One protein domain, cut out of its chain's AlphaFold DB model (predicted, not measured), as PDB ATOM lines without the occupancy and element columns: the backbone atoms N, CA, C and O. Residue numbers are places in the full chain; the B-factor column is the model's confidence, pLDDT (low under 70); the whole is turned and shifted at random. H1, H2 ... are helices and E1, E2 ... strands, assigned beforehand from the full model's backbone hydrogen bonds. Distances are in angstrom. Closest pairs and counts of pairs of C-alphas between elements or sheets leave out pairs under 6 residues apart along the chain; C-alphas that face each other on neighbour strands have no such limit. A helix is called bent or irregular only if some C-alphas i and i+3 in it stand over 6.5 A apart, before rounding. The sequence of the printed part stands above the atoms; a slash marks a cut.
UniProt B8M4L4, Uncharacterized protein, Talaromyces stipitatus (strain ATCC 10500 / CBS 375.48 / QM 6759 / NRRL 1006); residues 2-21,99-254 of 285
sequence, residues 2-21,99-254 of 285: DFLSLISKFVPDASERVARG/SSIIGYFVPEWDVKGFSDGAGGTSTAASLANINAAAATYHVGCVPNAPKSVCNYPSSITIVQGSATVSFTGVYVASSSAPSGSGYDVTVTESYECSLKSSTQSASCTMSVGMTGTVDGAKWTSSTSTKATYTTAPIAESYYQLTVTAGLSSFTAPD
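Overview. This is residues 2 to 21 and 99 to 254 of the 285 residues of an uncharacterized protein of Talaromyces stipitatus (strain ATCC 10500 / CBS 375.48 / QM 6759 / NRRL 1006) (UniProt B8M4L4). One large, twisted sheet of nine strands is curled like part of a barrel and left open as a trough: the antiparallel strands E2 to E8 make its long curved wall, and the strand pair E1 and E9 folds back over one part of that wall. The long link of residues 106 to 122 runs on the hollow side of the trough, the short helices H1 and H2 form a loose pair toward one end of the longest axis, and H4 lies at the opposite end. The printed part has 176 residues with four named helices and nine named strands, along the chain H1 H2 E1 E2 E3 E4 E5 E6 E7 E8 H3 E9 H4; the class is mixed, helices and strands. The sheet is mixed, in the order E1 E9 E2 E3 E4 E5 E6 E7 E8. The whole is compact, with a radius of gyration of the C-alphas of 17.8 A, yet elongated in outline, with spans of 59 by 39 by 22 A.

Along the chain. The longest strand is E6, residues 183 to 197, 41.3 A from first to last C-alpha. Beside it run E5, residues 164 to 175, 35.9 A, and E7, residues 201 to 214, 39.3 A. E8, residues 217 to 229, measures 38.1 A and begins with C-alpha 217 at (156.829, 112.530, -58.800). Among the shorter strands are E2, residues 123 to 130, 20.4 A, E3, residues 134 to 141, 23.1 A, and E4, residues 156 to 161, 16.7 A. E1, residues 100 to 105, begins with C-alpha 100 at (130.267, 91.214, -85.809), and E9 holds residues 238 to 245. The helices are H1, residues 3 to 10, with C-alpha 3 at (141.259, 112.535, -68.296), H2, residues 14 to 21, H3, residues 234 to 237, and H4, residues 247 to 250, which ends with C-alpha 250 at (130.150, 80.780, -82.405).

Arrangement. E2 to E8 form a meander, each strand the antiparallel neighbour of the one before. In the hairpin E6 and E7, N 186 and O 211 are 2.7 A apart, within hydrogen-bond range. In the hairpin E7 and E8, N 210 and O 221 are 2.7 A apart, and in the hairpin E5 and E6, N 193 and O 165 are 2.7 A apart. The sheet is a folded sheet, bent back on itself into two leaves: E1 and E9 face E3 to E8, with E2 as the hinge. E9 pairs in a staggered way, antiparallel with E1 over residues 238 to 243, where N 241 and O 102 are 2.8 A apart, and parallel with E2 over residues 243 to 245, where N 244 and O 125 are 2.8 A apart. The edge strands E1 and E8 are apart. Across the fold, the closest C-alphas of E1 and E4, those of Tyr 104 and Gln 160, are 7.3 A apart. H4 is on the sheet at a height of 6.6 A, over none of the strands; its closest C-alphas to E2 are those of Leu 247 and Leu 127, 6.6 A apart. H1 and H3 only graze the sheet, and H2 is not on it. H1 and H2 are close but not clearly touching, with the closest C-alphas, those of Ser 8 and Ser 15, 6.3 A apart. Every O i to N i+4 pair is within hydrogen-bond range in H1, and 2 of 4 are in H2; H3 and H4 are too short for such a pair.

Size, cuts and confidence. The two C-alphas farthest apart, those of Arg 20 and Pro 253, are 62.6 A apart. Residues 22 to 98 are not printed, and C-alphas 21 and 99 stand 48.0 A apart across the cut. The links E1 to E2 and E3 to E4 are long, with 17 and 14 residues. The mean pLDDT of the printed part is 71.4, and 58 residues are under 70, among them 2 to 21, 109 to 121 and 229 to 236.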
ATOM      1  N   ASP A   2     136.995 114.437 -69.719       36.16
ATOM      2  CA  ASP A   2     138.436 114.654 -69.901       36.16
ATOM      3  C   ASP A   2     139.242 113.873 -68.843       36.16
ATOM      4  O   ASP A   2     138.818 113.787 -67.688       36.16
ATOM      5  N   PHE A   3     140.393 113.303 -69.205       40.91
ATOM      6  CA  PHE A   3     141.259 112.535 -68.296       40.91
ATOM      7  C   PHE A   3     141.703 113.380 -67.089       40.91
ATOM      8  O   PHE A   3     141.829 112.870 -65.976       40.91
ATOM      9  N   LEU A   4     141.813 114.700 -67.276       40.50
ATOM     10  CA  LEU A   4     142.039 115.673 -66.202       40.50
ATOM     11  C   LEU A   4     140.911 115.691 -65.159       40.50
ATOM     12  O   LEU A   4     141.184 115.863 -63.975       40.50
ATOM     13  N   SER A   5     139.660 115.457 -65.569       44.66
ATOM     14  CA  SER A   5     138.519 115.329 -64.652       44.66
ATOM     15  C   SER A   5     138.568 114.020 -63.858       44.66
ATOM     16  O   SER A   5     138.139 113.975 -62.704       44.66
ATOM     17  N   LEU A   6     139.131 112.961 -64.449       45.09
ATOM     18  CA  LEU A   6     139.398 111.709 -63.744       45.09
ATOM     19  C   LEU A   6     140.486 111.923 -62.684       45.09
ATOM     20  O   LEU A   6     140.267 111.627 -61.513       45.09
ATOM     21  N   ILE A   7     141.614 112.531 -63.067       44.00
ATOM     22  CA  ILE A   7     142.698 112.878 -62.138       44.00
ATOM     23  C   ILE A   7     142.179 113.795 -61.026       44.00
ATOM     24  O   ILE A   7     142.473 113.538 -59.868       44.00
ATOM     25  N   SER A   8     141.355 114.808 -61.314       43.25
ATOM     26  CA  SER A   8     140.829 115.703 -60.269       43.25
ATOM     27  C   SER A   8     139.892 115.006 -59.278       43.25
ATOM     28  O   SER A   8     139.813 115.422 -58.126       43.25
ATOM     29  N   LYS A   9     139.180 113.950 -59.704       44.38
ATOM     30  CA  LYS A   9     138.338 113.133 -58.813       44.38
ATOM     31  C   LYS A   9     139.174 112.224 -57.902       44.38
ATOM     32  O   LYS A   9     138.758 111.968 -56.777       44.38
ATOM     33  N   PHE A  10     140.338 111.764 -58.365       39.59
ATOM     34  CA  PHE A  10     141.240 110.895 -57.596       39.59
ATOM     35  C   PHE A  10     142.357 111.647 -56.849       39.59
ATOM     36  O   PHE A  10     142.954 111.096 -55.925       39.59
ATOM     37  N   VAL A  11     142.637 112.897 -57.221       39.25
ATOM     38  CA  VAL A  11     143.705 113.739 -56.666       39.25
ATOM     39  C   VAL A  11     143.142 115.121 -56.309       39.25
ATOM     40  O   VAL A  11     143.348 116.085 -57.051       39.25
ATOM     41  N   PRO A  12     142.429 115.260 -55.174       39.16
ATOM     42  CA  PRO A  12     141.882 116.552 -54.766       39.16
ATOM     43  C   PRO A  12     142.980 117.623 -54.574       39.16
ATOM     44  O   PRO A  12     142.763 118.785 -54.912       39.16
ATOM     45  N   ASP A  13     144.190 117.230 -54.150       36.66
ATOM     46  CA  ASP A  13     145.300 118.146 -53.821       36.66
ATOM     47  C   ASP A  13     146.153 118.586 -55.038       36.66
ATOM     48  O   ASP A  13     146.712 119.683 -55.062       36.66
ATOM     49  N   ALA A  14     146.199 117.804 -56.128       35.31
ATOM     50  CA  ALA A  14     146.913 118.228 -57.346       35.31
ATOM     51  C   ALA A  14     146.215 119.411 -58.031       35.31
ATOM     52  O   ALA A  14     146.872 120.239 -58.667       35.31
ATOM     53  N   SER A  15     144.898 119.545 -57.835       37.75
ATOM     54  CA  SER A  15     144.146 120.708 -58.304       37.75
ATOM     55  C   SER A  15     144.598 122.007 -57.622       37.75
ATOM     56  O   SER A  15     144.586 123.054 -58.263       37.75
ATOM     57  N   GLU A  16     145.103 121.960 -56.382       34.03
ATOM     58  CA  GLU A  16     145.484 123.161 -55.626       34.03
ATOM     59  C   GLU A  16     146.902 123.672 -55.952       34.03
ATOM     60  O   GLU A  16     147.220 124.849 -55.727       34.03
ATOM     61  N   ARG A  17     147.762 122.812 -56.519       33.47
ATOM     62  CA  ARG A  17     149.087 123.207 -57.035       33.47
ATOM     63  C   ARG A  17     149.054 123.576 -58.516       33.47
ATOM     64  O   ARG A  17     149.708 124.545 -58.895       33.47
ATOM     65  N   VAL A  18     148.228 122.910 -59.325       35.75
ATOM     66  CA  VAL A  18     148.021 123.277 -60.737       35.75
ATOM     67  C   VAL A  18     147.193 124.568 -60.864       35.75
ATOM     68  O   VAL A  18     147.523 125.421 -61.688       35.75
ATOM     69  N   ALA A  19     146.208 124.811 -59.986       30.56
ATOM     70  CA  ALA A  19     145.434 126.063 -59.987       30.56
ATOM     71  C   ALA A  19     146.267 127.310 -59.630       30.56
ATOM     72  O   ALA A  19     145.923 128.414 -60.051       30.56
ATOM     73  N   ARG A  20     147.384 127.157 -58.904       29.56
ATOM     74  CA  ARG A  20     148.311 128.267 -58.609       29.56
ATOM     75  C   ARG A  20     149.298 128.568 -59.743       29.56
ATOM     76  O   ARG A  20     149.843 129.666 -59.766       29.56
ATOM     77  N   GLY A  21     149.490 127.652 -60.695       27.73
ATOM     78  CA  GLY A  21     150.316 127.872 -61.891       27.73
ATOM     79  C   GLY A  21     149.554 128.429 -63.101       27.73
ATOM     80  O   GLY A  21     150.171 128.989 -64.000       27.73
ATOM     81  N   SER A  99     133.285  91.151 -89.656       65.50
ATOM     82  CA  SER A  99     133.190  91.628 -88.280       65.50
ATOM     83  C   SER A  99     131.758  91.442 -87.765       65.50
ATOM     84  O   SER A  99     130.802  91.368 -88.536       65.50
ATOM     85  N   SER A 100     131.581  91.301 -86.456       79.06
ATOM     86  CA  SER A 100     130.267  91.214 -85.809       79.06
ATOM     87  C   SER A 100     130.207  92.165 -84.629       79.06
ATOM     88  O   SER A 100     131.183  92.310 -83.899       79.06
ATOM     89  N   ILE A 101     129.058  92.805 -84.434       81.31
ATOM     90  CA  ILE A 101     128.839  93.725 -83.319       81.31
ATOM     91  C   ILE A 101     128.144  92.959 -82.198       81.31
ATOM     92  O   ILE A 101     127.086  92.366 -82.409       81.31
ATOM     93  N   ILE A 102     128.742  92.968 -81.009       79.56
ATOM     94  CA  ILE A 102     128.215  92.297 -79.820       79.56
ATOM     95  C   ILE A 102     127.976  93.333 -78.732       79.56
ATOM     96  O   ILE A 102     128.830  94.174 -78.474       79.56
ATOM     97  N   GLY A 103     126.818  93.266 -78.081       78.31
ATOM     98  CA  GLY A 103     126.549  94.066 -76.891       78.31
ATOM     99  C   GLY A 103     127.312  93.516 -75.687       78.31
ATOM    100  O   GLY A 103     127.160  92.336 -75.359       78.31
ATOM    101  N   TYR A 104     128.085  94.354 -74.999       78.88
ATOM    102  CA  TYR A 104     128.676  94.014 -73.705       78.88
ATOM    103  C   TYR A 104     128.176  94.940 -72.606       78.88
ATOM    104  O   TYR A 104     127.961  96.130 -72.830       78.88
ATOM    105  N   PHE A 105     127.964  94.381 -71.418       81.31
ATOM    106  CA  PHE A 105     127.448  95.144 -70.291       81.31
ATOM    107  C   PHE A 105     128.551  95.981 -69.635       81.31
ATOM    108  O   PHE A 105     129.571  95.462 -69.165       81.31
ATOM    109  N   VAL A 106     128.289  97.278 -69.559       78.44
ATOM    110  CA  VAL A 106     129.063  98.287 -68.852       78.44
ATOM    111  C   VAL A 106     128.143  98.902 -67.811       78.44
ATOM    112  O   VAL A 106     127.209  99.627 -68.161       78.44
ATOM    113  N   PRO A 107     128.377  98.639 -66.525       74.00
ATOM    114  CA  PRO A 107     127.592  99.293 -65.495       74.00
ATOM    115  C   PRO A 107     127.808 100.823 -65.527       74.00
ATOM    116  O   PRO A 107     128.775 101.322 -66.102       74.00
ATOM    117  N   GLU A 108     126.912 101.608 -64.923       72.81
ATOM    118  CA  GLU A 108     127.020 103.076 -64.932       72.81
ATOM    119  C   GLU A 108     127.857 103.593 -63.750       72.81
ATOM    120  O   GLU A 108     127.454 103.472 -62.594       72.81
ATOM    121  N   TRP A 109     129.051 104.121 -64.046       69.94
ATOM    122  CA  TRP A 109     130.036 104.574 -63.058       69.94
ATOM    123  C   TRP A 109     130.486 105.978 -63.426       69.94
ATOM    124  O   TRP A 109     130.552 106.340 -64.602       69.94
ATOM    125  N   ASP A 110     130.861 106.747 -62.410       61.12
ATOM    126  CA  ASP A 110     131.465 108.073 -62.556       61.12
ATOM    127  C   ASP A 110     132.809 108.066 -63.302       61.12
ATOM    128  O   ASP A 110     133.279 109.112 -63.759       61.12
ATOM    129  N   VAL A 111     133.437 106.893 -63.389       59.12
ATOM    130  CA  VAL A 111     134.701 106.634 -64.075       59.12
ATOM    131  C   VAL A 111     134.357 106.032 -65.437       59.12
ATOM    132  O   VAL A 111     134.087 104.846 -65.545       59.12
ATOM    133  N   LYS A 112     134.324 106.868 -66.477       57.97
ATOM    134  CA  LYS A 112     133.973 106.464 -67.856       57.97
ATOM    135  C   LYS A 112     135.185 106.116 -68.733       57.97
ATOM    136  O   LYS A 112     135.051 105.874 -69.926       57.97
ATOM    137  N   GLY A 113     136.389 106.144 -68.155       56.00
ATOM    138  CA  GLY A 113     137.642 106.210 -68.912       56.00
ATOM    139  C   GLY A 113     137.866 105.040 -69.870       56.00
ATOM    140  O   GLY A 113     138.353 105.242 -70.978       56.00
ATOM    141  N   PHE A 114     137.501 103.830 -69.460       60.78
ATOM    142  CA  PHE A 114     137.779 102.630 -70.236       60.78
ATOM    143  C   PHE A 114     136.590 102.160 -71.071       60.78
ATOM    144  O   PHE A 114     136.727 101.741 -72.223       60.78
ATOM    145  N   SER A 115     135.409 102.232 -70.469       54.75
ATOM    146  CA  SER A 115     134.166 101.692 -70.998       54.75
ATOM    147  C   SER A 115     133.705 102.407 -72.268       54.75
ATOM    148  O   SER A 115     133.114 101.764 -73.131       54.75
ATOM    149  N   ASP A 116     134.069 103.681 -72.429       53.72
ATOM    150  CA  ASP A 116     133.810 104.455 -73.646       53.72
ATOM    151  C   ASP A 116     134.820 104.140 -74.777       53.72
ATOM    152  O   ASP A 116     134.524 104.344 -75.954       53.72
ATOM    153  N   GLY A 117     136.020 103.636 -74.449       52.09
ATOM    154  CA  GLY A 117     137.121 103.421 -75.402       52.09
ATOM    155  C   GLY A 117     137.173 102.024 -76.035       52.09
ATOM    156  O   GLY A 117     137.621 101.869 -77.176       52.09
ATOM    157  N   ALA A 118     136.679 100.998 -75.338       52.56
ATOM    158  CA  ALA A 118     136.685  99.614 -75.830       52.56
ATOM    159  C   ALA A 118     135.753  99.373 -77.040       52.56
ATOM    160  O   ALA A 118     135.926  98.377 -77.740       52.56
ATOM    161  N   GLY A 119     134.808 100.284 -77.305       53.59
ATOM    162  CA  GLY A 119     133.921 100.267 -78.478       53.59
ATOM    163  C   GLY A 119     134.292 101.261 -79.591       53.59
ATOM    164  O   GLY A 119     133.538 101.412 -80.551       53.59
ATOM    165  N   GLY A 120     135.415 101.977 -79.466       62.44
ATOM    166  CA  GLY A 120     135.850 102.969 -80.452       62.44
ATOM    167  C   GLY A 120     136.428 102.356 -81.735       62.44
ATOM    168  O   GLY A 120     136.803 101.192 -81.787       62.44
ATOM    169  N   THR A 121     136.603 103.164 -82.785       67.88
ATOM    170  CA  THR A 121     137.204 102.716 -84.065       67.88
ATOM    171  C   THR A 121     138.683 102.327 -83.959       67.88
ATOM    172  O   THR A 121     139.250 101.767 -84.894       67.88
ATOM    173  N   SER A 122     139.326 102.661 -82.837       75.81
ATOM    174  CA  SER A 122     140.737 102.371 -82.553       75.81
ATOM    175  C   SER A 122     140.940 101.034 -81.835       75.81
ATOM    176  O   SER A 122     142.083 100.650 -81.573       75.81
ATOM    177  N   THR A 123     139.859 100.327 -81.509       81.62
ATOM    178  CA  THR A 123     139.879  99.047 -80.804       81.62
ATOM    179  C   THR A 123     139.137  97.979 -81.593       81.62
ATOM    180  O   THR A 123     138.209  98.248 -82.352       81.62
ATOM    181  N   ALA A 124     139.586  96.739 -81.448       83.88
ATOM    182  CA  ALA A 124     138.903  95.582 -81.997       83.88
ATOM    183  C   ALA A 124     138.961  94.436 -80.997       83.88
ATOM    184  O   ALA A 124     139.954  94.253 -80.286       83.88
ATOM    185  N   ALA A 125     137.888  93.658 -80.964       86.69
ATOM    186  CA  ALA A 125     137.801  92.464 -80.153       86.69
ATOM    187  C   ALA A 125     138.046  91.199 -80.976       86.69
ATOM    188  O   ALA A 125     137.718  91.106 -82.162       86.69
ATOM    189  N   SER A 126     138.569  90.187 -80.303       86.94
ATOM    190  CA  SER A 126     138.676  88.819 -80.785       86.94
ATOM    191  C   SER A 126     138.011  87.888 -79.782       86.94
ATOM    192  O   SER A 126     138.302  87.970 -78.585       86.94
ATOM    193  N   LEU A 127     137.136  87.000 -80.256       87.69
ATOM    194  CA  LEU A 127     136.573  85.940 -79.425       87.69
ATOM    195  C   LEU A 127     137.673  84.915 -79.130       87.69
ATOM    196  O   LEU A 127     138.144  84.218 -80.027       87.69
ATOM    197  N   ALA A 128     138.086  84.850 -77.869       88.50
ATOM    198  CA  ALA A 128     139.153  83.975 -77.404       88.50
ATOM    199  C   ALA A 128     138.626  82.593 -77.016       88.50
ATOM    200  O   ALA A 128     139.276  81.579 -77.260       88.50
ATOM    201  N   ASN A 129     137.441  82.551 -76.403       85.62
ATOM    202  CA  ASN A 129     136.799  81.319 -75.968       85.62
ATOM    203  C   ASN A 129     135.283  81.513 -75.883       85.62
ATOM    204  O   ASN A 129     134.814  82.603 -75.561       85.62
ATOM    205  N   ILE A 130     134.517  80.459 -76.133       85.25
ATOM    206  CA  ILE A 130     133.072  80.443 -75.931       85.25
ATOM    207  C   ILE A 130     132.627  79.066 -75.463       85.25
ATOM    208  O   ILE A 130     133.100  78.042 -75.950       85.25
ATOM    209  N   ASN A 131     131.710  79.059 -74.505       83.31
ATOM    210  CA  ASN A 131     131.046  77.867 -74.004       83.31
ATOM    211  C   ASN A 131     129.607  78.213 -73.586       83.31
ATOM    212  O   ASN A 131     129.196  79.373 -73.653       83.31
ATOM    213  N   ALA A 132     128.848  77.222 -73.115       77.69
ATOM    214  CA  ALA A 132     127.443  77.409 -72.747       77.69
ATOM    215  C   ALA A 132     127.225  78.384 -71.571       77.69
ATOM    216  O   ALA A 132     126.114  78.875 -71.379       77.69
ATOM    217  N   ALA A 133     128.258  78.648 -70.764       80.12
ATOM    218  CA  ALA A 133     128.182  79.533 -69.607       80.12
ATOM    219  C   ALA A 133     128.613  80.971 -69.929       80.12
ATOM    220  O   ALA A 133     127.968  81.909 -69.457       80.12
ATOM    221  N   ALA A 134     129.689  81.155 -70.703       84.69
ATOM    222  CA  ALA A 134     130.245  82.470 -71.009       84.69
ATOM    223  C   ALA A 134     131.073  82.503 -72.304       84.69
ATOM    224  O   ALA A 134     131.656  81.504 -72.735       84.69
ATOM    225  N   ALA A 135     131.175  83.701 -72.874       87.12
ATOM    226  CA  ALA A 135     132.110  84.058 -73.930       87.12
ATOM    227  C   ALA A 135     133.217  84.961 -73.370       87.12
ATOM    228  O   ALA A 135     132.947  85.890 -72.609       87.12
ATOM    229  N   THR A 136     134.459  84.697 -73.764       90.56
ATOM    230  CA  THR A 136     135.641  85.486 -73.418       90.56
ATOM    231  C   THR A 136     136.142  86.218 -74.651       90.56
ATOM    232  O   THR A 136     136.510  85.595 -75.648       90.56
ATOM    233  N   TYR A 137     136.210  87.539 -74.561       89.12
ATOM    234  CA  TYR A 137     136.730  88.422 -75.591       89.12
ATOM    235  C   TYR A 137     138.038  89.048 -75.126       89.12
ATOM    236  O   TYR A 137     138.150  89.497 -73.983       89.12
ATOM    237  N   HIS A 138     138.999  89.125 -76.039       90.44
ATOM    238  CA  HIS A 138     140.167  89.979 -75.883       90.44
ATOM    239  C   HIS A 138     139.994  91.222 -76.740       90.44
ATOM    240  O   HIS A 138     139.789  91.099 -77.945       90.44
ATOM    241  N   VAL A 139     140.064  92.402 -76.130       87.88
ATOM    242  CA  VAL A 139     140.035  93.683 -76.846       87.88
ATOM    243  C   VAL A 139     141.447  94.239 -76.887       87.88
ATOM    244  O   VAL A 139     142.182  94.193 -75.900       87.88
ATOM    245  N   GLY A 140     141.847  94.743 -78.044       86.62
ATOM    246  CA  GLY A 140     143.148  95.361 -78.244       86.62
ATOM    247  C   GLY A 140     143.061  96.527 -79.212       86.62
ATOM    248  O   GLY A 140     142.019  96.784 -79.816       86.62
ATOM    249  N   CYS A 141     144.177  97.234 -79.358       85.75
ATOM    250  CA  CYS A 141     144.306  98.290 -80.349       85.75
ATOM    251  C   CYS A 141     144.361  97.708 -81.759       85.75
ATOM    252  O   CYS A 141     145.065  96.723 -81.999       85.75
ATOM    253  N   VAL A 142     143.670  98.345 -82.703       85.00
ATOM    254  CA  VAL A 142     143.845  98.011 -84.121       85.00
ATOM    255  C   VAL A 142     145.248  98.420 -84.593       85.00
ATOM    256  O   VAL A 142     145.847  99.350 -84.037       85.00
ATOM    257  N   PRO A 143     145.793  97.764 -85.633       78.50
ATOM    258  CA  PRO A 143     147.050  98.188 -86.234       78.50
ATOM    259  C   PRO A 143     146.978  99.662 -86.652       78.50
ATOM    260  O   PRO A 143     146.013 100.081 -87.288       78.50
ATOM    261  N   ASN A 144     148.013 100.438 -86.323       78.38
ATOM    262  CA  ASN A 144     148.121 101.880 -86.605       78.38
ATOM    263  C   ASN A 144     147.195 102.802 -85.788       78.38
ATOM    264  O   ASN A 144     147.105 103.989 -86.103       78.38
ATOM    265  N   ALA A 145     146.545 102.312 -84.728       79.88
ATOM    266  CA  ALA A 145     145.853 103.194 -83.793       79.88
ATOM    267  C   ALA A 145     146.853 104.165 -83.122       79.88
ATOM    268  O   ALA A 145     147.910 103.727 -82.649       79.88
ATOM    269  N   PRO A 146     146.551 105.474 -83.041       76.62
ATOM    270  CA  PRO A 146     147.389 106.414 -82.310       76.62
ATOM    271  C   PRO A 146     147.500 106.011 -80.837       76.62
ATOM    272  O   PRO A 146     146.484 105.818 -80.170       76.62
ATOM    273  N   LYS A 147     148.724 105.961 -80.294       72.38
ATOM    274  CA  LYS A 147     148.953 105.657 -78.869       72.38
ATOM    275  C   LYS A 147     148.303 106.667 -77.920       72.38
ATOM    276  O   LYS A 147     148.020 106.335 -76.782       72.38
ATOM    277  N   SER A 148     148.029 107.886 -78.383       69.00
ATOM    278  CA  SER A 148     147.273 108.877 -77.610       69.00
ATOM    279  C   SER A 148     145.814 108.476 -77.364       69.00
ATOM    280  O   SER A 148     145.187 109.019 -76.463       69.00
ATOM    281  N   VAL A 149     145.272 107.559 -78.173       68.75
ATOM    282  CA  VAL A 149     143.873 107.102 -78.113       68.75
ATOM    283  C   VAL A 149     143.786 105.628 -77.714       68.75
ATOM    284  O   VAL A 149     142.816 105.219 -77.089       68.75
ATOM    285  N   CYS A 150     144.793 104.822 -78.059       77.00
ATOM    286  CA  CYS A 150     144.828 103.400 -77.753       77.00
ATOM    287  C   CYS A 150     146.228 102.972 -77.302       77.00
ATOM    288  O   CYS A 150     147.130 102.760 -78.113       77.00
ATOM    289  N   ASN A 151     146.402 102.851 -75.988       82.38
ATOM    290  CA  ASN A 151     147.647 102.426 -75.356       82.38
ATOM    291  C   ASN A 151     147.345 101.425 -74.245       82.38
ATOM    292  O   ASN A 151     147.374 101.737 -73.055       82.38
ATOM    293  N   TYR A 152     147.005 100.213 -74.666       82.19
ATOM    294  CA  TYR A 152     146.797  99.091 -73.768       82.19
ATOM    295  C   TYR A 152     148.071  98.234 -73.762       82.19
ATOM    296  O   TYR A 152     148.371  97.603 -74.779       82.19
ATOM    297  N   PRO A 153     148.859  98.218 -72.668       81.12
ATOM    298  CA  PRO A 153     150.055  97.376 -72.579       81.12
ATOM    299  C   PRO A 153     149.717  95.879 -72.604       81.12
ATOM    300  O   PRO A 153     150.557  95.060 -72.970       81.12
ATOM    301  N   SER A 154     148.487  95.523 -72.233       84.31
ATOM    302  CA  SER A 154     147.938  94.173 -72.298       84.31
ATOM    303  C   SER A 154     146.548  94.192 -72.925       84.31
ATOM    304  O   SER A 154     145.825  95.186 -72.843       84.31
ATOM    305  N   SER A 155     146.162  93.082 -73.561       84.31
ATOM    306  CA  SER A 155     144.802  92.932 -74.069       84.31
ATOM    307  C   SER A 155     143.804  92.964 -72.920       84.31
ATOM    308  O   SER A 155     143.935  92.250 -71.922       84.31
ATOM    309  N   ILE A 156     142.766  93.746 -73.122       87.75
ATOM    310  CA  ILE A 156     141.600  93.847 -72.265       87.75
ATOM    311  C   ILE A 156     140.878  92.507 -72.307       87.75
ATOM    312  O   ILE A 156     140.727  91.932 -73.383       87.75
ATOM    313  N   THR A 157     140.407  92.014 -71.173       91.31
ATOM    314  CA  THR A 157     139.638  90.770 -71.109       91.31
ATOM    315  C   THR A 157     138.218  91.062 -70.658       91.31
ATOM    316  O   THR A 157     138.007  91.661 -69.607       91.31
ATOM    317  N   ILE A 158     137.250  90.618 -71.456       89.50
ATOM    318  CA  ILE A 158     135.821  90.696 -71.152       89.50
ATOM    319  C   ILE A 158     135.287  89.271 -71.121       89.50
ATOM    320  O   ILE A 158     135.391  88.556 -72.115       89.50
ATOM    321  N   VAL A 159     134.708  88.846 -70.003       90.38
ATOM    322  CA  VAL A 159     134.029  87.551 -69.888       90.38
ATOM    323  C   VAL A 159     132.558  87.815 -69.631       90.38
ATOM    324  O   VAL A 159     132.195  88.357 -68.594       90.38
ATOM    325  N   GLN A 160     131.699  87.437 -70.568       86.31
ATOM    326  CA  GLN A 160     130.264  87.682 -70.478       86.31
ATOM    327  C   GLN A 160     129.491  86.371 -70.575       86.31
ATOM    328  O   GLN A 160     129.564  85.663 -71.579       86.31
ATOM    329  N   GLY A 161     128.734  86.070 -69.526       85.00
ATOM    330  CA  GLY A 161     127.770  84.983 -69.449       85.00
ATOM    331  C   GLY A 161     126.343  85.490 -69.255       85.00
ATOM    332  O   GLY A 161     126.078  86.690 -69.214       85.00
ATOM    333  N   SER A 162     125.397  84.562 -69.118       77.31
ATOM    334  CA  SER A 162     123.975  84.897 -68.927       77.31
ATOM    335  C   SER A 162     123.659  85.484 -67.545       77.31
ATOM    336  O   SER A 162     122.678  86.213 -67.394       77.31
ATOM    337  N   ALA A 163     124.491  85.171 -66.548       80.94
ATOM    338  CA  ALA A 163     124.329  85.581 -65.153       80.94
ATOM    339  C   ALA A 163     125.556  86.311 -64.581       80.94
ATOM    340  O   ALA A 163     125.515  86.785 -63.448       80.94
ATOM    341  N   THR A 164     126.659  86.404 -65.324       85.44
ATOM    342  CA  THR A 164     127.896  87.026 -64.843       85.44
ATOM    343  C   THR A 164     128.571  87.820 -65.947       85.44
ATOM    344  O   THR A 164     128.554  87.425 -67.110       85.44
ATOM    345  N   VAL A 165     129.179  88.941 -65.579       87.25
ATOM    346  CA  VAL A 165     130.033  89.735 -66.466       87.25
ATOM    347  C   VAL A 165     131.279  90.096 -65.690       87.25
ATOM    348  O   VAL A 165     131.175  90.575 -64.566       87.25
ATOM    349  N   SER A 166     132.449  89.880 -66.268       89.06
ATOM    350  CA  SER A 166     133.691  90.410 -65.740       89.06
ATOM    351  C   SER A 166     134.471  91.132 -66.816       89.06
ATOM    352  O   SER A 166     134.383  90.847 -68.013       89.06
ATOM    353  N   PHE A 167     135.228  92.104 -66.355       89.19
ATOM    354  CA  PHE A 167     136.015  92.988 -67.172       89.19
ATOM    355  C   PHE A 167     137.344  93.219 -66.466       89.19
ATOM    356  O   PHE A 167     137.399  93.386 -65.245       89.19
ATOM    357  N   THR A 168     138.436  93.216 -67.219       89.88
ATOM    358  CA  THR A 168     139.762  93.571 -66.714       89.88
ATOM    359  C   THR A 168     140.574  94.212 -67.825       89.88
ATOM    360  O   THR A 168     140.742  93.628 -68.897       89.88
ATOM    361  N   GLY A 169     141.111  95.398 -67.567       86.50
ATOM    362  CA  GLY A 169     141.906  96.154 -68.520       86.50
ATOM    363  C   GLY A 169     142.996  96.966 -67.837       86.50
ATOM    364  O   GLY A 169     142.878  97.360 -66.678       86.50
ATOM    365  N   VAL A 170     144.067  97.218 -68.582       85.88
ATOM    366  CA  VAL A 170     145.129  98.148 -68.196       85.88
ATOM    367  C   VAL A 170     145.307  99.128 -69.341       85.88
ATOM    368  O   VAL A 170     145.403  98.704 -70.491       85.88
ATOM    369  N   TYR A 171     145.354 100.420 -69.041       81.38
ATOM    370  CA  TYR A 171     145.570 101.500 -69.998       81.38
ATOM    371  C   TYR A 171     146.680 102.418 -69.503       81.38
ATOM    372  O   TYR A 171     146.767 102.697 -68.311       81.38
ATOM    373  N   VAL A 172     147.514 102.911 -70.411       80.81
ATOM    374  CA  VAL A 172     148.579 103.859 -70.083       80.81
ATOM    375  C   VAL A 172     148.263 105.205 -70.717       80.81
ATOM    376  O   VAL A 172     148.380 105.392 -71.931       80.81
ATOM    377  N   ALA A 173     147.894 106.163 -69.875       75.00
ATOM    378  CA  ALA A 173     147.736 107.551 -70.260       75.00
ATOM    379  C   ALA A 173     149.096 108.239 -70.170       75.00
ATOM    380  O   ALA A 173     149.671 108.346 -69.088       75.00
ATOM    381  N   SER A 174     149.597 108.733 -71.298       71.25
ATOM    382  CA  SER A 174     150.841 109.495 -71.321       71.25
ATOM    383  C   SER A 174     150.645 110.835 -72.014       71.25
ATOM    384  O   SER A 174     149.983 110.921 -73.049       71.25
ATOM    385  N   SER A 175     151.235 111.884 -71.453       71.62
ATOM    386  CA  SER A 175     151.422 113.152 -72.147       71.62
ATOM    387  C   SER A 175     152.869 113.600 -72.037       71.62
ATOM    388  O   SER A 175     153.527 113.453 -71.007       71.62
ATOM    389  N   SER A 176     153.361 114.161 -73.133       61.66
ATOM    390  CA  SER A 176     154.656 114.824 -73.192       61.66
ATOM    391  C   SER A 176     154.400 116.310 -73.401       61.66
ATOM    392  O   SER A 176     154.114 116.748 -74.513       61.66
ATOM    393  N   ALA A 177     154.466 117.097 -72.327       58.06
ATOM    394  CA  ALA A 177     154.496 118.545 -72.472       58.06
ATOM    395  C   ALA A 177     155.920 118.990 -72.860       58.06
ATOM    396  O   ALA A 177     156.889 118.521 -72.253       58.06
ATOM    397  N   PRO A 178     156.074 119.937 -73.804       50.97
ATOM    398  CA  PRO A 178     157.375 120.511 -74.167       50.97
ATOM    399  C   PRO A 178     158.133 121.137 -72.984       50.97
ATOM    400  O   PRO A 178     159.351 121.269 -73.026       50.97
ATOM    401  N   SER A 179     157.413 121.510 -71.922       57.34
ATOM    402  CA  SER A 179     157.915 122.115 -70.685       57.34
ATOM    403  C   SER A 179     158.492 121.119 -69.669       57.34
ATOM    404  O   SER A 179     158.869 121.535 -68.577       57.34
ATOM    405  N   GLY A 180     158.549 119.817 -69.975       54.91
ATOM    406  CA  GLY A 180     159.026 118.781 -69.043       54.91
ATOM    407  C   GLY A 180     157.995 118.341 -67.992       54.91
ATOM    408  O   GLY A 180     158.247 117.398 -67.247       54.91
ATOM    409  N   SER A 181     156.819 118.971 -67.972       58.78
ATOM    410  CA  SER A 181     155.658 118.603 -67.156       58.78
ATOM    411  C   SER A 181     154.812 117.546 -67.874       58.78
ATOM    412  O   SER A 181     153.796 117.851 -68.501       58.78
ATOM    413  N   GLY A 182     155.316 116.315 -67.911       68.12
ATOM    414  CA  GLY A 182     154.621 115.165 -68.486       68.12
ATOM    415  C   GLY A 182     153.943 114.315 -67.417       68.12
ATOM    416  O   GLY A 182     154.325 114.337 -66.244       68.12
ATOM    417  N   TYR A 183     152.972 113.515 -67.846       72.75
ATOM    418  CA  TYR A 183     152.460 112.419 -67.030       72.75
ATOM    419  C   TYR A 183     152.598 111.099 -67.776       72.75
ATOM    420  O   TYR A 183     152.441 111.045 -68.994       72.75
ATOM    421  N   ASP A 184     152.876 110.041 -67.028       77.25
ATOM    422  CA  ASP A 184     152.806 108.655 -67.475       77.25
ATOM    423  C   ASP A 184     152.092 107.871 -66.376       77.25
ATOM    424  O   ASP A 184     152.655 107.626 -65.308       77.25
ATOM    425  N   VAL A 185     150.809 107.592 -66.591       78.62
ATOM    426  CA  VAL A 185     149.923 106.979 -65.603       78.62
ATOM    427  C   VAL A 185     149.320 105.716 -66.190       78.62
ATOM    428  O   VAL A 185     148.549 105.745 -67.146       78.62
ATOM    429  N   THR A 186     149.651 104.595 -65.566       83.88
ATOM    430  CA  THR A 186     149.013 103.302 -65.772       83.88
ATOM    431  C   THR A 186     147.752 103.231 -64.924       83.88
ATOM    432  O   THR A 186     147.804 103.350 -63.703       83.88
ATOM    433  N   VAL A 187     146.614 103.022 -65.571       81.06
ATOM    434  CA  VAL A 187     145.320 102.788 -64.936       81.06
ATOM    435  C   VAL A 187     144.945 101.330 -65.147       81.06
ATOM    436  O   VAL A 187     144.861 100.862 -66.280       81.06
ATOM    437  N   THR A 188     144.713 100.620 -64.056       84.94
ATOM    438  CA  THR A 188     144.177  99.263 -64.037       84.94
ATOM    439  C   THR A 188     142.723  99.341 -63.615       84.94
ATOM    440  O   THR A 188     142.425  99.856 -62.544       84.94
ATOM    441  N   GLU A 189     141.821  98.808 -64.422       83.75
ATOM    442  CA  GLU A 189     140.396  98.743 -64.114       83.75
ATOM    443  C   GLU A 189     139.937  97.292 -64.186       83.75
ATOM    444  O   GLU A 189     140.248  96.563 -65.131       83.75
ATOM    445  N   SER A 190     139.185  96.863 -63.186       87.50
ATOM    446  CA  SER A 190     138.467  95.602 -63.218       87.50
ATOM    447  C   SER A 190     137.075  95.790 -62.653       87.50
ATOM    448  O   SER A 190     136.889  96.541 -61.699       87.50
ATOM    449  N   TYR A 191     136.092  95.097 -63.219       85.62
ATOM    450  CA  TYR A 191     134.786  94.978 -62.591       85.62
ATOM    451  C   TYR A 191     134.203  93.587 -62.763       85.62
ATOM    452  O   TYR A 191     134.450  92.899 -63.749       85.62
ATOM    453  N   GLU A 192     133.393  93.193 -61.792       88.25
ATOM    454  CA  GLU A 192     132.638  91.951 -61.797       88.25
ATOM    455  C   GLU A 192     131.191  92.246 -61.447       88.25
ATOM    456  O   GLU A 192     130.908  92.925 -60.460       88.25
ATOM    457  N   CYS A 193     130.274  91.718 -62.245       86.12
ATOM    458  CA  CYS A 193     128.843  91.889 -62.110       86.12
ATOM    459  C   CYS A 193     128.148  90.533 -62.053       86.12
ATOM    460  O   CYS A 193     128.369  89.665 -62.896       86.12
ATOM    461  N   SER A 194     127.254  90.381 -61.082       85.00
ATOM    462  CA  SER A 194     126.282  89.293 -61.011       85.00
ATOM    463  C   SER A 194     124.940  89.790 -61.536       85.00
ATOM    464  O   SER A 194     124.338  90.700 -60.964       85.00
ATOM    465  N   LEU A 195     124.480  89.200 -62.633       80.31
ATOM    466  CA  LEU A 195     123.207  89.491 -63.278       80.31
ATOM    467  C   LEU A 195     122.156  88.482 -62.813       80.31
ATOM    468  O   LEU A 195     122.352  87.271 -62.894       80.31
ATOM    469  N   LYS A 196     120.994  88.973 -62.377       74.00
ATOM    470  CA  LYS A 196     119.836  88.100 -62.109       74.00
ATOM    471  C   LYS A 196     119.194  87.613 -63.412       74.00
ATOM    472  O   LYS A 196     118.721  86.488 -63.505       74.00
ATOM    473  N   SER A 197     119.182  88.492 -64.410       65.88
ATOM    474  CA  SER A 197     119.011  88.205 -65.836       65.88
ATOM    475  C   SER A 197     119.593  89.383 -66.619       65.88
ATOM    476  O   SER A 197     119.754  90.466 -66.046       65.88
ATOM    477  N   SER A 198     119.861  89.197 -67.912       59.00
ATOM    478  CA  SER A 198     120.473  90.202 -68.794       59.00
ATOM    479  C   SER A 198     119.719  91.537 -68.893       59.00
ATOM    480  O   SER A 198     120.272  92.481 -69.450       59.00
ATOM    481  N   THR A 199     118.496  91.649 -68.350       60.88
ATOM    482  CA  THR A 199     117.674  92.875 -68.389       60.88
ATOM    483  C   THR A 199     117.035  93.295 -67.055       60.88
ATOM    484  O   THR A 199     116.381  94.335 -67.019       60.88
ATOM    485  N   GLN A 200     117.198  92.539 -65.957       66.94
ATOM    486  CA  GLN A 200     116.462  92.805 -64.699       66.94
ATOM    487  C   GLN A 200     117.257  93.568 -63.637       66.94
ATOM    488  O   GLN A 200     116.780  94.573 -63.124       66.94
ATOM    489  N   SER A 201     118.421  93.057 -63.237       72.62
ATOM    490  CA  SER A 201     119.211  93.650 -62.154       72.62
ATOM    491  C   SER A 201     120.648  93.152 -62.195       72.62
ATOM    492  O   SER A 201     120.879  91.973 -62.489       72.62
ATOM    493  N   ALA A 202     121.583  94.021 -61.820       79.12
ATOM    494  CA  ALA A 202     123.010  93.736 -61.769       79.12
ATOM    495  C   ALA A 202     123.598  94.183 -60.426       79.12
ATOM    496  O   ALA A 202     123.384  95.314 -59.997       79.12
ATOM    497  N   SER A 203     124.374  93.327 -59.772       82.81
ATOM    498  CA  SER A 203     125.208  93.709 -58.627       82.81
ATOM    499  C   SER A 203     126.662  93.684 -59.056       82.81
ATOM    500  O   SER A 203     127.163  92.614 -59.393       82.81
ATOM    501  N   CYS A 204     127.328  94.836 -59.043       83.88
ATOM    502  CA  CYS A 204     128.678  95.006 -59.561       83.88
ATOM    503  C   CYS A 204     129.679  95.477 -58.500       83.88
ATOM    504  O   CYS A 204     129.341  96.226 -57.584       83.88
ATOM    505  N   THR A 205     130.933  95.067 -58.654       83.38
ATOM    506  CA  THR A 205     132.095  95.528 -57.882       83.38
ATOM    507  C   THR A 205     133.192  95.956 -58.858       83.38
ATOM    508  O   THR A 205     133.547  95.142 -59.700       83.38
ATOM    509  N   MET A 206     133.745  97.173 -58.751       81.06
ATOM    510  CA  MET A 206     134.956  97.609 -59.474       81.06
ATOM    511  C   MET A 206     136.099  97.583 -58.500       81.06
ATOM    512  O   MET A 206     135.937  97.903 -57.318       81.06
ATOM    513  N   SER A 207     137.278  97.412 -59.069       81.25
ATOM    514  CA  SER A 207     138.489  98.015 -58.554       81.25
ATOM    515  C   SER A 207     139.144  98.861 -59.644       81.25
ATOM    516  O   SER A 207     139.240  98.442 -60.794       81.25
ATOM    517  N   VAL A 208     139.607 100.051 -59.279       80.19
ATOM    518  CA  VAL A 208     140.451 100.903 -60.117       80.19
ATOM    519  C   VAL A 208     141.746 101.156 -59.365       80.19
ATOM    520  O   VAL A 208     141.731 101.552 -58.204       80.19
ATOM    521  N   GLY A 209     142.869 100.905 -60.020       80.06
ATOM    522  CA  GLY A 209     144.207 101.235 -59.561       80.06
ATOM    523  C   GLY A 209     144.854 102.206 -60.534       80.06
ATOM    524  O   GLY A 209     144.647 102.117 -61.737       80.06
ATOM    525  N   MET A 210     145.643 103.134 -60.023       80.88
ATOM    526  CA  MET A 210     146.407 104.090 -60.809       80.88
ATOM    527  C   MET A 210     147.828 104.118 -60.263       80.88
ATOM    528  O   MET A 210     148.031 104.302 -59.068       80.88
ATOM    529  N   THR A 211     148.817 103.935 -61.123       82.06
ATOM    530  CA  THR A 211     150.238 104.033 -60.779       82.06
ATOM    531  C   THR A 211     150.951 104.817 -61.862       82.06
ATOM    532  O   THR A 211     150.647 104.671 -63.040       82.06
ATOM    533  N   GLY A 212     151.893 105.679 -61.508       84.56
ATOM    534  CA  GLY A 212     152.531 106.495 -62.528       84.56
ATOM    535  C   GLY A 212     153.485 107.537 -62.002       84.56
ATOM    536  O   GLY A 212     153.856 107.547 -60.831       84.56
ATOM    537  N   THR A 213     153.877 108.421 -62.906       74.62
ATOM    538  CA  THR A 213     154.681 109.600 -62.613       74.62
ATOM    539  C   THR A 213     153.973 110.830 -63.165       74.62
ATOM    540  O   THR A 213     153.586 110.844 -64.330       74.62
ATOM    541  N   VAL A 214     153.814 111.861 -62.338       75.12
ATOM    542  CA  VAL A 214     153.293 113.178 -62.731       75.12
ATOM    543  C   VAL A 214     154.340 114.208 -62.333       75.12
ATOM    544  O   VAL A 214     154.757 114.230 -61.177       75.12
ATOM    545  N   ASP A 215     154.826 115.000 -63.289       76.12
ATOM    546  CA  ASP A 215     155.866 116.018 -63.061       76.12
ATOM    547  C   ASP A 215     157.123 115.469 -62.352       76.12
ATOM    548  O   ASP A 215     157.742 116.117 -61.510       76.12
ATOM    549  N   GLY A 216     157.494 114.222 -62.665       71.00
ATOM    550  CA  GLY A 216     158.641 113.531 -62.064       71.00
ATOM    551  C   GLY A 216     158.383 112.911 -60.681       71.00
ATOM    552  O   GLY A 216     159.229 112.159 -60.194       71.00
ATOM    553  N   ALA A 217     157.223 113.151 -60.062       72.94
ATOM    554  CA  ALA A 217     156.829 112.530 -58.800       72.94
ATOM    555  C   ALA A 217     156.072 111.217 -59.038       72.94
ATOM    556  O   ALA A 217     155.114 111.173 -59.810       72.94
ATOM    557  N   LYS A 218     156.483 110.143 -58.353       78.69
ATOM    558  CA  LYS A 218     155.768 108.859 -58.386       78.69
ATOM    559  C   LYS A 218     154.454 108.963 -57.622       78.69
ATOM    560  O   LYS A 218     154.421 109.502 -56.519       78.69
ATOM    561  N   TRP A 219     153.407 108.380 -58.183       72.19
ATOM    562  CA  TRP A 219     152.074 108.371 -57.608       72.19
ATOM    563  C   TRP A 219     151.448 106.983 -57.733       72.19
ATOM    564  O   TRP A 219     151.597 106.323 -58.761       72.19
ATOM    565  N   THR A 220     150.756 106.550 -56.683       80.44
ATOM    566  CA  THR A 220     150.004 105.294 -56.637       80.44
ATOM    567  C   THR A 220     148.717 105.542 -55.866       80.44
ATOM    568  O   THR A 220     148.756 106.096 -54.772       80.44
ATOM    569  N   SER A 221     147.588 105.118 -56.418       75.31
ATOM    570  CA  SER A 221     146.282 105.157 -55.769       75.31
ATOM    571  C   SER A 221     145.457 103.954 -56.205       75.31
ATOM    572  O   SER A 221     145.654 103.410 -57.290       75.31
ATOM    573  N   SER A 222     144.531 103.517 -55.364       72.94
ATOM    574  CA  SER A 222     143.570 102.480 -55.721       72.94
ATOM    575  C   SER A 222     142.268 102.684 -54.971       72.94
ATOM    576  O   SER A 222     142.263 103.132 -53.828       72.94
ATOM    577  N   THR A 223     141.152 102.337 -55.592       72.88
ATOM    578  CA  THR A 223     139.817 102.424 -55.002       72.88
ATOM    579  C   THR A 223     138.986 101.245 -55.483       72.88
ATOM    580  O   THR A 223     139.098 100.816 -56.629       72.88
ATOM    581  N   SER A 224     138.129 100.719 -54.614       70.62
ATOM    582  CA  SER A 224     137.127  99.723 -54.978       70.62
ATOM    583  C   SER A 224     135.752 100.218 -54.559       70.62
ATOM    584  O   SER A 224     135.598 100.879 -53.532       70.62
ATOM    585  N   THR A 225     134.738  99.944 -55.369       69.62
ATOM    586  CA  THR A 225     133.364 100.365 -55.083       69.62
ATOM    587  C   THR A 225     132.406  99.261 -55.486       69.62
ATOM    588  O   THR A 225     132.620  98.561 -56.476       69.62
ATOM    589  N   LYS A 226     131.351  99.092 -54.689       72.31
ATOM    590  CA  LYS A 226     130.276  98.133 -54.934       72.31
ATOM    591  C   LYS A 226     128.984  98.891 -55.170       72.31
ATOM    592  O   LYS A 226     128.635  99.762 -54.379       72.31
ATOM    593  N   ALA A 227     128.272  98.536 -56.228       70.62
ATOM    594  CA  ALA A 227     126.998  99.135 -56.587       70.62
ATOM    595  C   ALA A 227     126.005  98.042 -56.984       70.62
ATOM    596  O   ALA A 227     126.365  97.037 -57.594       70.62
ATOM    597  N   THR A 228     124.739  98.225 -56.617       70.94
ATOM    598  CA  THR A 228     123.649  97.355 -57.068       70.94
ATOM    599  C   THR A 228     122.658  98.183 -57.864       70.94
ATOM    600  O   THR A 228     122.137  99.178 -57.371       70.94
ATOM    601  N   TYR A 229     122.405  97.745 -59.090       67.81
ATOM    602  CA  TYR A 229     121.517  98.367 -60.056       67.81
ATOM    603  C   TYR A 229     120.244  97.525 -60.136       67.81
ATOM    604  O   TYR A 229     120.267  96.367 -60.568       67.81
ATOM    605  N   THR A 230     119.135  98.085 -59.658       62.12
ATOM    606  CA  THR A 230     117.835  97.402 -59.547       62.12
ATOM    607  C   THR A 230     116.824  97.834 -60.608       62.12
ATOM    608  O   THR A 230     115.730  97.276 -60.649       62.12
ATOM    609  N   THR A 231     117.165  98.801 -61.462       50.06
ATOM    610  CA  THR A 231     116.225  99.438 -62.392       50.06
ATOM    611  C   THR A 231     116.469  99.036 -63.842       50.06
ATOM    612  O   THR A 231     117.585  99.101 -64.352       50.06
ATOM    613  N   ALA A 232     115.385  98.652 -64.515       45.94
ATOM    614  CA  ALA A 232     115.324  98.489 -65.958       45.94
ATOM    615  C   ALA A 232     115.004  99.835 -66.653       45.94
ATOM    616  O   ALA A 232     114.291 100.653 -66.065       45.94
ATOM    617  N   PRO A 233     115.453 100.040 -67.905       51.66
ATOM    618  CA  PRO A 233     116.200  99.082 -68.705       51.66
ATOM    619  C   PRO A 233     117.708  99.319 -68.590       51.66
ATOM    620  O   PRO A 233     118.224 100.346 -69.014       51.66
ATOM    621  N   ILE A 234     118.442  98.286 -68.171       58.22
ATOM    622  CA  ILE A 234     119.900  98.207 -68.359       58.22
ATOM    623  C   ILE A 234     120.310  98.136 -69.845       58.22
ATOM    624  O   ILE A 234     121.462  97.858 -70.147       58.22
ATOM    625  N   ALA A 235     119.385  98.366 -70.785       59.31
ATOM    626  CA  ALA A 235     119.653  98.427 -72.220       59.31
ATOM    627  C   ALA A 235     120.642  99.552 -72.566       59.31
ATOM    628  O   ALA A 235     121.531  99.335 -73.381       59.31
ATOM    629  N   GLU A 236     120.562 100.690 -71.870       63.00
ATOM    630  CA  GLU A 236     121.520 101.804 -71.999       63.00
ATOM    631  C   GLU A 236     122.907 101.468 -71.418       63.00
ATOM    632  O   GLU A 236     123.881 102.189 -71.614       63.00
ATOM    633  N   SER A 237     123.013 100.354 -70.689       71.50
ATOM    634  CA  SER A 237     124.264  99.833 -70.137       71.50
ATOM    635  C   SER A 237     124.942  98.828 -71.074       71.50
ATOM    636  O   SER A 237     125.951  98.242 -70.695       71.50
ATOM    637  N   TYR A 238     124.414  98.590 -72.282       74.62
ATOM    638  CA  TYR A 238     125.070  97.745 -73.282       74.62
ATOM    639  C   TYR A 238     125.809  98.589 -74.314       74.62
ATOM    640  O   TYR A 238     125.209  99.343 -75.077       74.62
ATOM    641  N   TYR A 239     127.121  98.398 -74.376       75.38
ATOM    642  CA  TYR A 239     127.994  99.044 -75.346       75.38
ATOM    643  C   TYR A 239     128.275  98.087 -76.496       75.38
ATOM    644  O   TYR A 239     128.229  96.864 -76.346       75.38
ATOM    645  N   GLN A 240     128.544  98.643 -77.672       80.62
ATOM    646  CA  GLN A 240     128.833  97.860 -78.864       80.62
ATOM    647  C   GLN A 240     130.319  97.509 -78.918       80.62
ATOM    648  O   GLN A 240     131.179  98.382 -78.844       80.62
ATOM    649  N   LEU A 241     130.610  96.223 -79.086       79.12
ATOM    650  CA  LEU A 241     131.950  95.691 -79.269       79.12
ATOM    651  C   LEU A 241     132.078  95.100 -80.670       79.12
ATOM    652  O   LEU A 241     131.371  94.153 -81.016       79.12
ATOM    653  N   THR A 242     133.006  95.631 -81.464       83.94
ATOM    654  CA  THR A 242     133.289  95.095 -82.802       83.94
ATOM    655  C   THR A 242     134.248  93.914 -82.692       83.94
ATOM    656  O   THR A 242     135.439  94.082 -82.426       83.94
ATOM    657  N   VAL A 243     133.736  92.706 -82.913       83.12
ATOM    658  CA  VAL A 243     134.507  91.460 -82.945       83.12
ATOM    659  C   VAL A 243     134.941  91.167 -84.373       83.12
ATOM    660  O   VAL A 243     134.112  91.006 -85.261       83.12
ATOM    661  N   THR A 244     136.244  91.081 -84.599       83.81
ATOM    662  CA  THR A 244     136.840  90.897 -85.937       83.81
ATOM    663  C   THR A 244     137.493  89.529 -86.119       83.81
ATOM    664  O   THR A 244     137.793  89.130 -87.240       83.81
ATOM    665  N   ALA A 245     137.696  88.784 -85.029       80.56
ATOM    666  CA  ALA A 245     138.337  87.476 -85.048       80.56
ATOM    667  C   ALA A 245     137.645  86.489 -84.099       80.56
ATOM    668  O   ALA A 245     136.980  86.882 -83.140       80.56
ATOM    669  N   GLY A 246     137.809  85.192 -84.375       77.00
ATOM    670  CA  GLY A 246     137.222  84.108 -83.581       77.00
ATOM    671  C   GLY A 246     135.738  83.842 -83.856       77.00
ATOM    672  O   GLY A 246     135.140  83.018 -83.175       77.00
ATOM    673  N   LEU A 247     135.136  84.480 -84.868       78.06
ATOM    674  CA  LEU A 247     133.703  84.338 -85.170       78.06
ATOM    675  C   LEU A 247     133.285  82.903 -85.526       78.06
ATOM    676  O   LEU A 247     132.167  82.495 -85.225       78.06
ATOM    677  N   SER A 248     134.187  82.105 -86.105       73.75
ATOM    678  CA  SER A 248     133.937  80.684 -86.383       73.75
ATOM    679  C   SER A 248     133.587  79.888 -85.120       73.75
ATOM    680  O   SER A 248     132.831  78.917 -85.195       73.75
ATOM    681  N   SER A 249     134.079  80.317 -83.952       74.19
ATOM    682  CA  SER A 249     133.838  79.652 -82.671       74.19
ATOM    683  C   SER A 249     132.382  79.748 -82.212       74.19
ATOM    684  O   SER A 249     131.946  78.873 -81.474       74.19
ATOM    685  N   PHE A 250     131.593  80.718 -82.694       70.44
ATOM    686  CA  PHE A 250     130.150  80.780 -82.405       70.44
ATOM    687  C   PHE A 250     129.375  79.585 -82.965       70.44
ATOM    688  O   PHE A 250     128.364  79.180 -82.400       70.44
ATOM    689  N   THR A 251     129.853  79.018 -84.071       71.69
ATOM    690  CA  THR A 251     129.246  77.845 -84.720       71.69
ATOM    691  C   THR A 251     129.935  76.535 -84.345       71.69
ATOM    692  O   THR A 251     129.485  75.460 -84.740       71.69
ATOM    693  N   ALA A 252     131.032  76.611 -83.588       74.06
ATOM    694  CA  ALA A 252     131.766  75.437 -83.158       74.06
ATOM    695  C   ALA A 252     130.991  74.688 -82.056       74.06
ATOM    696  O   ALA A 252     130.327  75.321 -81.233       74.06
ATOM    697  N   PRO A 253     131.124  73.349 -81.965       69.88
ATOM    698  CA  PRO A 253     130.479  72.557 -80.913       69.88
ATOM    699  C   PRO A 253     130.802  73.057 -79.501       69.88
ATOM    700  O   PRO A 253     129.979  72.938 -78.594       69.88
ATOM    701  N   ASP A 254     131.988  73.646 -79.327       69.44
ATOM    702  CA  ASP A 254     132.465  74.215 -78.068       69.44
ATOM    703  C   ASP A 254     131.538  75.298 -77.509       69.44
ATOM    704  O   ASP A 254     131.336  75.327 -76.298       69.44
TER     705      ASP A 254